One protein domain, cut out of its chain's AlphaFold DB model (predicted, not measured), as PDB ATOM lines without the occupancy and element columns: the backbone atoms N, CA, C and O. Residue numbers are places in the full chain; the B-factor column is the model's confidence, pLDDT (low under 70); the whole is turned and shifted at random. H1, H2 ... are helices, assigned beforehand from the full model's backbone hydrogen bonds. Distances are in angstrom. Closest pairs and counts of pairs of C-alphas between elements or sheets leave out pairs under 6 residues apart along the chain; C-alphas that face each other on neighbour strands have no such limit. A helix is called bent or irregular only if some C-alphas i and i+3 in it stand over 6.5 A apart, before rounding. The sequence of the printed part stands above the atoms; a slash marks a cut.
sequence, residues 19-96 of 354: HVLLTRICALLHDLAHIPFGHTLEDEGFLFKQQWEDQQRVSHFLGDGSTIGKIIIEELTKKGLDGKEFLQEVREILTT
ATOM      1  N   HIS A  19     -61.158 -36.210 103.158       94.69
ATOM      2  CA  HIS A  19     -61.732 -37.498 102.751       94.69
ATOM      3  C   HIS A  19     -62.729 -37.352 101.594       94.69
ATOM      4  O   HIS A  19     -62.766 -38.191 100.693       94.69
ATOM      5  N   VAL A  20     -63.526 -36.276 101.590       95.31
ATOM      6  CA  VAL A  20     -64.456 -35.976 100.488       95.31
ATOM      7  C   VAL A  20     -63.691 -35.721  99.190       95.31
ATOM      8  O   VAL A  20     -64.078 -36.238  98.143       95.31
ATOM      9  N   LEU A  21     -62.610 -34.939  99.252       97.19
ATOM     10  CA  LEU A  21     -61.757 -34.668  98.100       97.19
ATOM     11  C   LEU A  21     -61.089 -35.949  97.595       97.19
ATOM     12  O   LEU A  21     -61.212 -36.251  96.413       97.19
ATOM     13  N   LEU A  22     -60.469 -36.726  98.487       97.38
ATOM     14  CA  LEU A  22     -59.835 -38.006  98.168       97.38
ATOM     15  C   LEU A  22     -60.810 -38.954  97.466       97.38
ATOM     16  O   LEU A  22     -60.529 -39.430  96.370       97.38
ATOM     17  N   THR A  23     -62.010 -39.126  98.027       97.38
ATOM     18  CA  THR A  23     -63.059 -39.970  97.431       97.38
ATOM     19  C   THR A  23     -63.448 -39.497  96.035       97.38
ATOM     20  O   THR A  23     -63.567 -40.305  95.121       97.38
ATOM     21  N   ARG A  24     -63.640 -38.186  95.842       97.69
ATOM     22  CA  ARG A  24     -64.026 -37.630  94.537       97.69
ATOM     23  C   ARG A  24     -62.922 -37.765  93.497       97.69
ATOM     24  O   ARG A  24     -63.239 -38.044  92.348       97.69
ATOM     25  N   ILE A  25     -61.662 -37.571  93.884       98.06
ATOM     26  CA  ILE A  25     -60.522 -37.738  92.980       98.06
ATOM     27  C   ILE A  25     -60.372 -39.208  92.593       98.06
ATOM     28  O   ILE A  25     -60.320 -39.502  91.405       98.06
ATOM     29  N   CYS A  26     -60.400 -40.137  93.549       97.75
ATOM     30  CA  CYS A  26     -60.364 -41.563  93.233       97.75
ATOM     31  C   CYS A  26     -61.552 -41.973  92.342       97.75
ATOM     32  O   CYS A  26     -61.344 -42.639  91.337       97.75
ATOM     33  N   ALA A  27     -62.776 -41.520  92.633       97.44
ATOM     34  CA  ALA A  27     -63.945 -41.826  91.805       97.44
ATOM     35  C   ALA A  27     -63.847 -41.224  90.393       97.44
ATOM     36  O   ALA A  27     -64.233 -41.866  89.424       97.44
ATOM     37  N   LEU A  28     -63.314 -40.007  90.249       97.94
ATOM     38  CA  LEU A  28     -63.115 -39.381  88.940       97.94
ATOM     39  C   LEU A  28     -62.085 -40.139  88.097       97.94
ATOM     40  O   LEU A  28     -62.231 -40.229  86.883       97.94
ATOM     41  N   LEU A  29     -61.039 -40.656  88.741       97.19
ATOM     42  CA  LEU A  29     -59.912 -41.285  88.065       97.19
ATOM     43  C   LEU A  29     -60.052 -42.803  87.948       97.19
ATOM     44  O   LEU A  29     -59.170 -43.398  87.350       97.19
ATOM     45  N   HIS A  30     -61.103 -43.433  88.486       95.56
ATOM     46  CA  HIS A  30     -61.167 -44.894  88.631       95.56
ATOM     47  C   HIS A  30     -61.027 -45.682  87.321       95.56
ATOM     48  O   HIS A  30     -60.507 -46.785  87.375       95.56
ATOM     49  N   ASP A  31     -61.402 -45.109  86.176       95.12
ATOM     50  CA  ASP A  31     -61.298 -45.742  84.851       95.12
ATOM     51  C   ASP A  31     -60.222 -45.118  83.948       95.12
ATOM     52  O   ASP A  31     -60.090 -45.458  82.773       95.12
ATOM     53  N   LEU A  32     -59.418 -44.191  84.482       95.00
ATOM     54  CA  LEU A  32     -58.417 -43.442  83.716       95.00
ATOM     55  C   LEU A  32     -57.386 -44.344  83.020       95.00
ATOM     56  O   LEU A  32     -56.858 -43.977  81.974       95.00
ATOM     57  N   ALA A  33     -57.047 -45.481  83.630       93.62
ATOM     58  CA  ALA A  33     -55.978 -46.356  83.162       93.62
ATOM     59  C   ALA A  33     -56.466 -47.487  82.238       93.62
ATOM     60  O   ALA A  33     -55.665 -48.369  81.890       93.62
ATOM     61  N   HIS A  34     -57.736 -47.465  81.822       94.19
ATOM     62  CA  HIS A  34     -58.223 -48.320  80.747       94.19
ATOM     63  C   HIS A  34     -57.587 -47.945  79.405       94.19
ATOM     64  O   HIS A  34     -57.386 -46.779  79.076       94.19
ATOM     65  N   ILE A  35     -57.258 -48.973  78.627       94.88
ATOM     66  CA  ILE A  35     -56.851 -48.833  77.221       94.88
ATOM     67  C   ILE A  35     -58.085 -48.845  76.306       94.88
ATOM     68  O   ILE A  35     -59.175 -49.172  76.778       94.88
ATOM     69  N   PRO A  36     -57.936 -48.555  74.998       96.81
ATOM     70  CA  PRO A  36     -59.028 -48.691  74.042       96.81
ATOM     71  C   PRO A  36     -59.786 -50.020  74.158       96.81
ATOM     72  O   PRO A  36     -59.181 -51.080  74.330       96.81
ATOM     73  N   PHE A  37     -61.114 -49.961  74.079       95.94
ATOM     74  CA  PHE A  37     -62.057 -51.055  74.347       95.94
ATOM     75  C   PHE A  37     -61.951 -51.717  75.742       95.94
ATOM     76  O   PHE A  37     -62.622 -52.723  75.987       95.94
ATOM     77  N   GLY A  38     -61.147 -51.176  76.665       93.94
ATOM     78  CA  GLY A  38     -61.072 -51.525  78.089       93.94
ATOM     79  C   GLY A  38     -61.135 -53.026  78.377       93.94
ATOM     80  O   GLY A  38     -60.302 -53.809  77.904       93.94
ATOM     81  N   HIS A  39     -62.176 -53.432  79.112       92.50
ATOM     82  CA  HIS A  39     -62.462 -54.820  79.493       92.50
ATOM     83  C   HIS A  39     -62.414 -55.820  78.327       92.50
ATOM     84  O   HIS A  39     -62.058 -56.980  78.531       92.50
ATOM     85  N   THR A  40     -62.714 -55.407  77.092       95.12
ATOM     86  CA  THR A  40     -62.617 -56.307  75.939       95.12
ATOM     87  C   THR A  40     -61.174 -56.749  75.677       95.12
ATOM     88  O   THR A  40     -60.933 -57.923  75.403       95.12
ATOM     89  N   LEU A  41     -60.187 -55.859  75.791       95.19
ATOM     90  CA  LEU A  41     -58.781 -56.231  75.587       95.19
ATOM     91  C   LEU A  41     -58.121 -56.754  76.868       95.19
ATOM     92  O   LEU A  41     -57.255 -57.629  76.799       95.19
ATOM     93  N   GLU A  42     -58.527 -56.229  78.021       92.88
ATOM     94  CA  GLU A  42     -57.943 -56.549  79.327       92.88
ATOM     95  C   GLU A  42     -58.474 -57.877  79.888       92.88
ATOM     96  O   GLU A  42     -57.687 -58.766  80.206       92.88
ATOM     97  N   ASP A  43     -59.796 -58.057  79.929       89.81
ATOM     98  CA  ASP A  43     -60.438 -59.200  80.588       89.81
ATOM     99  C   ASP A  43     -60.920 -60.264  79.601       89.81
ATOM    100  O   ASP A  43     -60.686 -61.457  79.801       89.81
ATOM    101  N   GLU A  44     -61.612 -59.861  78.530       92.50
ATOM    102  CA  GLU A  44     -62.162 -60.799  77.536       92.50
ATOM    103  C   GLU A  44     -61.052 -61.408  76.690       92.50
ATOM    104  O   GLU A  44     -61.022 -62.617  76.445       92.50
ATOM    105  N   GLY A  45     -60.119 -60.557  76.268       92.81
ATOM    106  CA  GLY A  45     -58.985 -60.939  75.452       92.81
ATOM    107  C   GLY A  45     -57.786 -61.454  76.238       92.81
ATOM    108  O   GLY A  45     -56.992 -62.185  75.647       92.81
ATOM    109  N   PHE A  46     -57.622 -61.112  77.520       92.56
ATOM    110  CA  PHE A  46     -56.375 -61.343  78.270       92.56
ATOM    111  C   PHE A  46     -55.118 -60.829  77.544       92.56
ATOM    112  O   PHE A  46     -54.038 -61.407  77.670       92.56
ATOM    113  N   LEU A  47     -55.247 -59.772  76.736       93.00
ATOM    114  CA  LEU A  47     -54.115 -59.232  75.976       93.00
ATOM    115  C   LEU A  47     -53.238 -58.339  76.854       93.00
ATOM    116  O   LEU A  47     -52.031 -58.224  76.637       93.00
ATOM    117  N   PHE A  48     -53.842 -57.724  77.869       92.56
ATOM    118  CA  PHE A  48     -53.175 -56.820  78.790       92.56
ATOM    119  C   PHE A  48     -53.639 -57.074  80.220       92.56
ATOM    120  O   PHE A  48     -54.700 -57.640  80.451       92.56
ATOM    121  N   LYS A  49     -52.829 -56.638  81.187       91.25
ATOM    122  CA  LYS A  49     -53.258 -56.593  82.587       91.25
ATOM    123  C   LYS A  49     -54.395 -55.584  82.746       91.25
ATOM    124  O   LYS A  49     -54.430 -54.595  82.010       91.25
ATOM    125  N   GLN A  50     -55.253 -55.819  83.735       87.25
ATOM    126  CA  GLN A  50     -56.261 -54.846  84.142       87.25
ATOM    127  C   GLN A  50     -55.605 -53.523  84.539       87.25
ATOM    128  O   GLN A  50     -54.483 -53.501  85.056       87.25
ATOM    129  N   GLN A  51     -56.331 -52.434  84.302       86.75
ATOM    130  CA  GLN A  51     -55.861 -51.055  84.414       86.75
ATOM    131  C   GLN A  51     -54.889 -50.771  85.579       86.75
ATOM    132  O   GLN A  51     -53.710 -50.495  85.344       86.75
ATOM    133  N   TRP A  52     -55.340 -50.896  86.829       91.75
ATOM    134  CA  TRP A  52     -54.540 -50.570  88.018       91.75
ATOM    135  C   TRP A  52     -53.607 -51.700  88.475       91.75
ATOM    136  O   TRP A  52     -52.761 -51.485  89.340       91.75
ATOM    137  N   GLU A  53     -53.685 -52.889  87.870       91.31
ATOM    138  CA  GLU A  53     -52.713 -53.967  88.111       91.31
ATOM    139  C   GLU A  53     -51.398 -53.763  87.333       91.31
ATOM    140  O   GLU A  53     -50.388 -54.439  87.571       91.31
ATOM    141  N   ASP A  54     -51.399 -52.837  86.376       91.75
ATOM    142  CA  ASP A  54     -50.272 -52.545  85.509       91.75
ATOM    143  C   ASP A  54     -49.453 -51.352  86.009       91.75
ATOM    144  O   ASP A  54     -49.738 -50.194  85.713       91.75
ATOM    145  N   GLN A  55     -48.360 -51.641  86.718       91.75
ATOM    146  CA  GLN A  55     -47.476 -50.622  87.303       91.75
ATOM    147  C   GLN A  55     -46.943 -49.595  86.291       91.75
ATOM    148  O   GLN A  55     -46.676 -48.447  86.655       91.75
ATOM    149  N   GLN A  56     -46.811 -49.971  85.012       91.56
ATOM    150  CA  GLN A  56     -46.419 -49.023  83.969       91.56
ATOM    151  C   GLN A  56     -47.523 -47.995  83.698       91.56
ATOM    152  O   GLN A  56     -47.210 -46.820  83.527       91.56
ATOM    153  N   ARG A  57     -48.797 -48.409  83.707       92.88
ATOM    154  CA  ARG A  57     -49.944 -47.502  83.548       92.88
ATOM    155  C   ARG A  57     -50.119 -46.615  84.768       92.88
ATOM    156  O   ARG A  57     -50.259 -45.407  84.608       92.88
ATOM    157  N   VAL A  58     -50.005 -47.187  85.969       94.56
ATOM    158  CA  VAL A  58     -50.020 -46.413  87.222       94.56
ATOM    159  C   VAL A  58     -48.959 -45.315  87.170       94.56
ATOM    160  O   VAL A  58     -49.257 -44.154  87.426       94.56
ATOM    161  N   SER A  59     -47.731 -45.658  86.774       94.44
ATOM    162  CA  SER A  59     -46.637 -44.686  86.661       94.44
ATOM    163  C   SER A  59     -46.872 -43.656  85.552       94.44
ATOM    164  O   SER A  59     -46.551 -42.483  85.730       94.44
ATOM    165  N   HIS A  60     -47.440 -44.074  84.417       94.38
ATOM    166  CA  HIS A  60     -47.734 -43.198  83.285       94.38
ATOM    167  C   HIS A  60     -48.782 -42.134  83.630       94.38
ATOM    168  O   HIS A  60     -48.582 -40.962  83.317       94.38
ATOM    169  N   PHE A  61     -49.869 -42.529  84.298       95.25
ATOM    170  CA  PHE A  61     -50.999 -41.646  84.588       95.25
ATOM    171  C   PHE A  61     -50.911 -40.951  85.948       95.25
ATOM    172  O   PHE A  61     -51.319 -39.800  86.053       95.25
ATOM    173  N   LEU A  62     -50.387 -41.624  86.976       96.62
ATOM    174  CA  LEU A  62     -50.374 -41.155  88.369       96.62
ATOM    175  C   LEU A  62     -48.972 -41.140  88.997       96.62
ATOM    176  O   LEU A  62     -48.839 -41.000  90.210       96.62
ATOM    177  N   GLY A  63     -47.906 -41.288  88.209       96.56
ATOM    178  CA  GLY A  63     -46.549 -41.063  88.707       96.56
ATOM    179  C   GLY A  63     -46.315 -39.589  89.041       96.56
ATOM    180  O   GLY A  63     -46.906 -38.709  88.420       96.56
ATOM    181  N   ASP A  64     -45.398 -39.292  89.958       96.38
ATOM    182  CA  ASP A  64     -45.080 -37.920  90.389       96.38
ATOM    183  C   ASP A  64     -44.726 -36.980  89.214       96.38
ATOM    184  O   ASP A  64     -44.977 -35.778  89.258       96.38
ATOM    185  N   GLY A  65     -44.136 -37.531  88.145       95.88
ATOM    186  CA  GLY A  65     -43.773 -36.802  86.926       95.88
ATOM    187  C   GLY A  65     -44.847 -36.775  85.830       95.88
ATOM    188  O   GLY A  65     -44.656 -36.072  84.832       95.88
ATOM    189  N   SER A  66     -45.936 -37.530  85.991       96.31
ATOM    190  CA  SER A  66     -47.046 -37.605  85.033       96.31
ATOM    191  C   SER A  66     -47.839 -36.299  84.986       96.31
ATOM    192  O   SER A  66     -47.784 -35.488  85.912       96.31
ATOM    193  N   THR A  67     -48.603 -36.089  83.912       96.25
ATOM    194  CA  THR A  67     -49.436 -34.887  83.751       96.25
ATOM    195  C   THR A  67     -50.424 -34.725  84.906       96.25
ATOM    196  O   THR A  67     -50.489 -33.658  85.509       96.25
ATOM    197  N   ILE A  68     -51.157 -35.785  85.257       96.94
ATOM    198  CA  ILE A  68     -52.174 -35.733  86.317       96.94
ATOM    199  C   ILE A  68     -51.518 -35.710  87.698       96.94
ATOM    200  O   ILE A  68     -51.939 -34.928  88.549       96.94
ATOM    201  N   GLY A  69     -50.447 -36.484  87.907       97.75
ATOM    202  CA  GLY A  69     -49.682 -36.455  89.153       97.75
ATOM    203  C   GLY A  69     -49.158 -35.056  89.485       97.75
ATOM    204  O   GLY A  69     -49.371 -34.579  90.598       97.75
ATOM    205  N   LYS A  70     -48.571 -34.351  88.508       98.31
ATOM    206  CA  LYS A  70     -48.124 -32.957  88.678       98.31
ATOM    207  C   LYS A  70     -49.268 -32.017  89.038       98.31
ATOM    208  O   LYS A  70     -49.124 -31.251  89.982       98.31
ATOM    209  N   ILE A  71     -50.405 -32.108  88.341       98.19
ATOM    210  CA  ILE A  71     -51.581 -31.270  88.627       98.19
ATOM    211  C   ILE A  71     -52.047 -31.472  90.073       98.19
ATOM    212  O   ILE A  71     -52.254 -30.495  90.790       98.19
ATOM    213  N   ILE A  72     -52.181 -32.725  90.521       97.81
ATOM    214  CA  ILE A  72     -52.604 -33.042  91.892       97.81
ATOM    215  C   ILE A  72     -51.595 -32.492  92.905       97.81
ATOM    216  O   ILE A  72     -51.992 -31.801  93.843       97.81
ATOM    217  N   ILE A  73     -50.301 -32.757  92.701       98.31
ATOM    218  CA  ILE A  73     -49.244 -32.304  93.610       98.31
ATOM    219  C   ILE A  73     -49.249 -30.774  93.713       98.31
ATOM    220  O   ILE A  73     -49.340 -30.229  94.811       98.31
ATOM    221  N   GLU A  74     -49.195 -30.073  92.581       98.00
ATOM    222  CA  GLU A  74     -49.094 -28.613  92.539       98.00
ATOM    223  C   GLU A  74     -50.320 -27.926  93.151       98.00
ATOM    224  O   GLU A  74     -50.170 -27.007  93.961       98.00
ATOM    225  N   GLU A  75     -51.532 -28.359  92.800       97.56
ATOM    226  CA  GLU A  75     -52.763 -27.721  93.278       97.56
ATOM    227  C   GLU A  75     -53.007 -27.949  94.772       97.56
ATOM    228  O   GLU A  75     -53.502 -27.051  95.462       97.56
ATOM    229  N   LEU A  76     -52.632 -29.114  95.306       96.81
ATOM    230  CA  LEU A  76     -52.762 -29.397  96.735       96.81
ATOM    231  C   LEU A  76     -51.677 -28.706  97.558       96.81
ATOM    232  O   LEU A  76     -51.993 -28.123  98.598       96.81
ATOM    233  N   THR A  77     -50.439 -28.651  97.061       96.75
ATOM    234  CA  THR A  77     -49.365 -27.896  97.718       96.75
ATOM    235  C   THR A  77     -49.678 -26.401  97.783       96.75
ATOM    236  O   THR A  77     -49.501 -25.794  98.838       96.75
ATOM    237  N   LYS A  78     -50.253 -25.801  96.726       96.94
ATOM    238  CA  LYS A  78     -50.737 -24.400  96.757       96.94
ATOM    239  C   LYS A  78     -51.795 -24.152  97.839       96.94
ATOM    240  O   LYS A  78     -51.930 -23.030  98.320       96.94
ATOM    241  N   LYS A  79     -52.555 -25.184  98.214       95.31
ATOM    242  CA  LYS A  79     -53.589 -25.135  99.260       95.31
ATOM    243  C   LYS A  79     -53.068 -25.530 100.648       95.31
ATOM    244  O   LYS A  79     -53.866 -25.615 101.576       95.31
ATOM    245  N   GLY A  80     -51.758 -25.739 100.799       95.75
ATOM    246  CA  GLY A  80     -51.120 -26.066 102.075       95.75
ATOM    247  C   GLY A  80     -51.225 -27.537 102.488       95.75
ATOM    248  O   GLY A  80     -51.081 -27.831 103.670       95.75
ATOM    249  N   LEU A  81     -51.491 -28.448 101.547       95.81
ATOM    250  CA  LEU A  81     -51.503 -29.897 101.775       95.81
ATOM    251  C   LEU A  81     -50.243 -30.555 101.193       95.81
ATOM    252  O   LEU A  81     -49.647 -30.042 100.242       95.81
ATOM    253  N   ASP A  82     -49.866 -31.722 101.718       97.19
ATOM    254  CA  ASP A  82     -48.851 -32.560 101.078       97.19
ATOM    255  C   ASP A  82     -49.459 -33.254  99.848       97.19
ATOM    256  O   ASP A  82     -50.130 -34.283  99.927       97.19
ATOM    257  N   GLY A  83     -49.253 -32.646  98.679       97.38
ATOM    258  CA  GLY A  83     -49.770 -33.167  97.420       97.38
ATOM    259  C   GLY A  83     -49.135 -34.495  96.994       97.38
ATOM    260  O   GLY A  83     -49.767 -35.249  96.253       97.38
ATOM    261  N   LYS A  84     -47.916 -34.810  97.458       97.56
ATOM    262  CA  LYS A  84     -47.257 -36.089  97.156       97.56
ATOM    263  C   LYS A  84     -47.845 -37.214  97.991       97.56
ATOM    264  O   LYS A  84     -48.128 -38.276  97.440       97.56
ATOM    265  N   GLU A  85     -48.052 -36.969  99.281       97.56
ATOM    266  CA  GLU A  85     -48.744 -37.907 100.169       97.56
ATOM    267  C   GLU A  85     -50.167 -38.173  99.663       97.56
ATOM    268  O   GLU A  85     -50.546 -39.326  99.472       97.56
ATOM    269  N   PHE A  86     -50.910 -37.125  99.289       98.00
ATOM    270  CA  PHE A  86     -52.248 -37.288  98.715       98.00
ATOM    271  C   PHE A  86     -52.241 -38.128  97.427       98.00
ATOM    272  O   PHE A  86     -53.070 -39.022  97.260       98.00
ATOM    273  N   LEU A  87     -51.312 -37.867  96.498       98.19
ATOM    274  CA  LEU A  87     -51.190 -38.665  95.272       98.19
ATOM    275  C   LEU A  87     -50.847 -40.129  95.584       98.19
ATOM    276  O   LEU A  87     -51.332 -41.036  94.904       98.19
ATOM    277  N   GLN A  88     -50.022 -40.371  96.604       97.56
ATOM    278  CA  GLN A  88     -49.714 -41.717  97.068       97.56
ATOM    279  C   GLN A  88     -50.967 -42.433  97.590       97.56
ATOM    280  O   GLN A  88     -51.229 -43.552  97.155       97.56
ATOM    281  N   GLU A  89     -51.791 -41.776  98.407       97.31
ATOM    282  CA  GLU A  89     -53.061 -42.345  98.877       97.31
ATOM    283  C   GLU A  89     -54.032 -42.641  97.726       97.31
ATOM    284  O   GLU A  89     -54.666 -43.697  97.705       97.31
ATOM    285  N   VAL A  90     -54.121 -41.752  96.726       97.56
ATOM    286  CA  VAL A  90     -54.926 -41.995  95.516       97.56
ATOM    287  C   VAL A  90     -54.457 -43.261  94.799       97.56
ATOM    288  O   VAL A  90     -55.284 -44.101  94.440       97.56
ATOM    289  N   ARG A  91     -53.139 -43.427  94.608       96.75
ATOM    290  CA  ARG A  91     -52.566 -44.628  93.979       96.75
ATOM    291  C   ARG A  91     -52.882 -45.881  94.781       96.75
ATOM    292  O   ARG A  91     -53.293 -46.879  94.196       96.75
ATOM    293  N   GLU A  92     -52.706 -45.841  96.096       96.12
ATOM    294  CA  GLU A  92     -52.987 -46.982  96.968       96.12
ATOM    295  C   GLU A  92     -54.453 -47.396  96.873       96.12
ATOM    296  O   GLU A  92     -54.738 -48.566  96.638       96.12
ATOM    297  N   ILE A  93     -55.389 -46.448  96.948       95.81
ATOM    298  CA  ILE A  93     -56.826 -46.741  96.864       95.81
ATOM    299  C   ILE A  93     -57.194 -47.361  95.511       95.81
ATOM    300  O   ILE A  93     -57.917 -48.358  95.482       95.81
ATOM    301  N   LEU A  94     -56.696 -46.804  94.402       95.06
ATOM    302  CA  LEU A  94     -57.017 -47.289  93.054       95.06
ATOM    303  C   LEU A  94     -56.362 -48.636  92.718       95.06
ATOM    304  O   LEU A  94     -56.911 -49.401  91.933       95.06
ATOM    305  N   THR A  95     -55.212 -48.949  93.320       94.06
ATOM    306  CA  THR A  95     -54.482 -50.211  93.080       94.06
ATOM    307  C   THR A  95     -54.816 -51.319  94.082       94.06
ATOM    308  O   THR A  95     -54.389 -52.462  93.903       94.06
ATOM    309  N   THR A  96     -55.582 -51.013  95.132       92.00
ATOM    310  CA  THR A  96     -55.935 -51.973  96.184       92.00
ATOM    311  C   THR A  96     -56.932 -53.019  95.698       92.00
ATOM    312  O   THR A  96     -57.971 -52.702  95.124       92.00
TER     313      THR A  96
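What this domain is: This is residues 19 to 96 of the 354 residues of the protein "HD domain-containing protein" of Chloroflexi bacterium (UniProt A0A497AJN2). An elongated group of helices is built on a helical hairpin of H4 and H5, with H1 packed on H5 and crossing it steeply, and with H3 meeting H4 at a corner by their tight link. Short H2 sits away from these four, in a loop-rich end of the long axis made with residues 30 to 38 and 45 to 54. The printed part has 78 residues with five named helices, H1 to H5 in order along it, and no named strand; the class is all helix. It is only just compact, close to loose, with a radius of gyration of the C-alphas of 13.3 A and spans of 45 by 24 by 18 A.

Where its parts are: H1, residues 19 to 29, begins at C-alpha 19 at (-61.732, -37.498, 102.751) and is 15.3 A long from first to last C-alpha. H2, residues 39 to 44, is 6.3 A long and begins at C-alpha 39 at (-62.462, -54.820, 79.493). It is neither bent nor irregular, but only just: C-alphas 41 and 44 are 6.0 A apart. H3, residues 55 to 62, is 10.0 A long. H4, residues 67 to 78, is 16.8 A long. H5, residues 83 to 95, is the longest helix at 18.2 A and ends at C-alpha 95 at (-54.482, -50.211, 93.080).

How they stand to each other: H5 is the hub, touching three helices. It touches H1 at a steep tilt of 59 degrees, the same way; the closest C-alphas are those of Cys 26 and Val 90, 5.9 A apart. H4 and H5 are a helical hairpin and run opposite ways at a steep tilt of 44 degrees. H5 touches H4 with residues 83 to 87 alone, and the closest C-alphas are those of Ile 73 and Gly 83, 3.9 A apart. H3 and H5 only just touch, with 3 pairs of C-alphas within 8 A, on H5 from residues 87 to 91 alone; the closest C-alphas, of Leu 62 and Arg 91, are 7.0 A apart, and the tilt is steep at 46 degrees, opposite ways. H3 and H4 touch only at the corner by their link, where the C-alphas of Leu 62 and Gly 69 are closest at 4.8 A; H4 takes part with residues 67 to 69 alone. H1 is apart from H3 and H4. H2 touches no helix. In H1, H3, H4 and H5 every O i to N i+4 pair is within hydrogen-bond range; in H2 it is 1 of 2.

The domain as a whole: The two C-alphas farthest apart, those of Gly 45 and Gly 80, are 44.6 A apart. The printed part has no cut. The links H3 to H4 and H4 to H5 are tight, H1 to H2 and H2 to H3 are short, and no link is long. The mean pLDDT of the printed part is 95.3, and no printed residue is under 70.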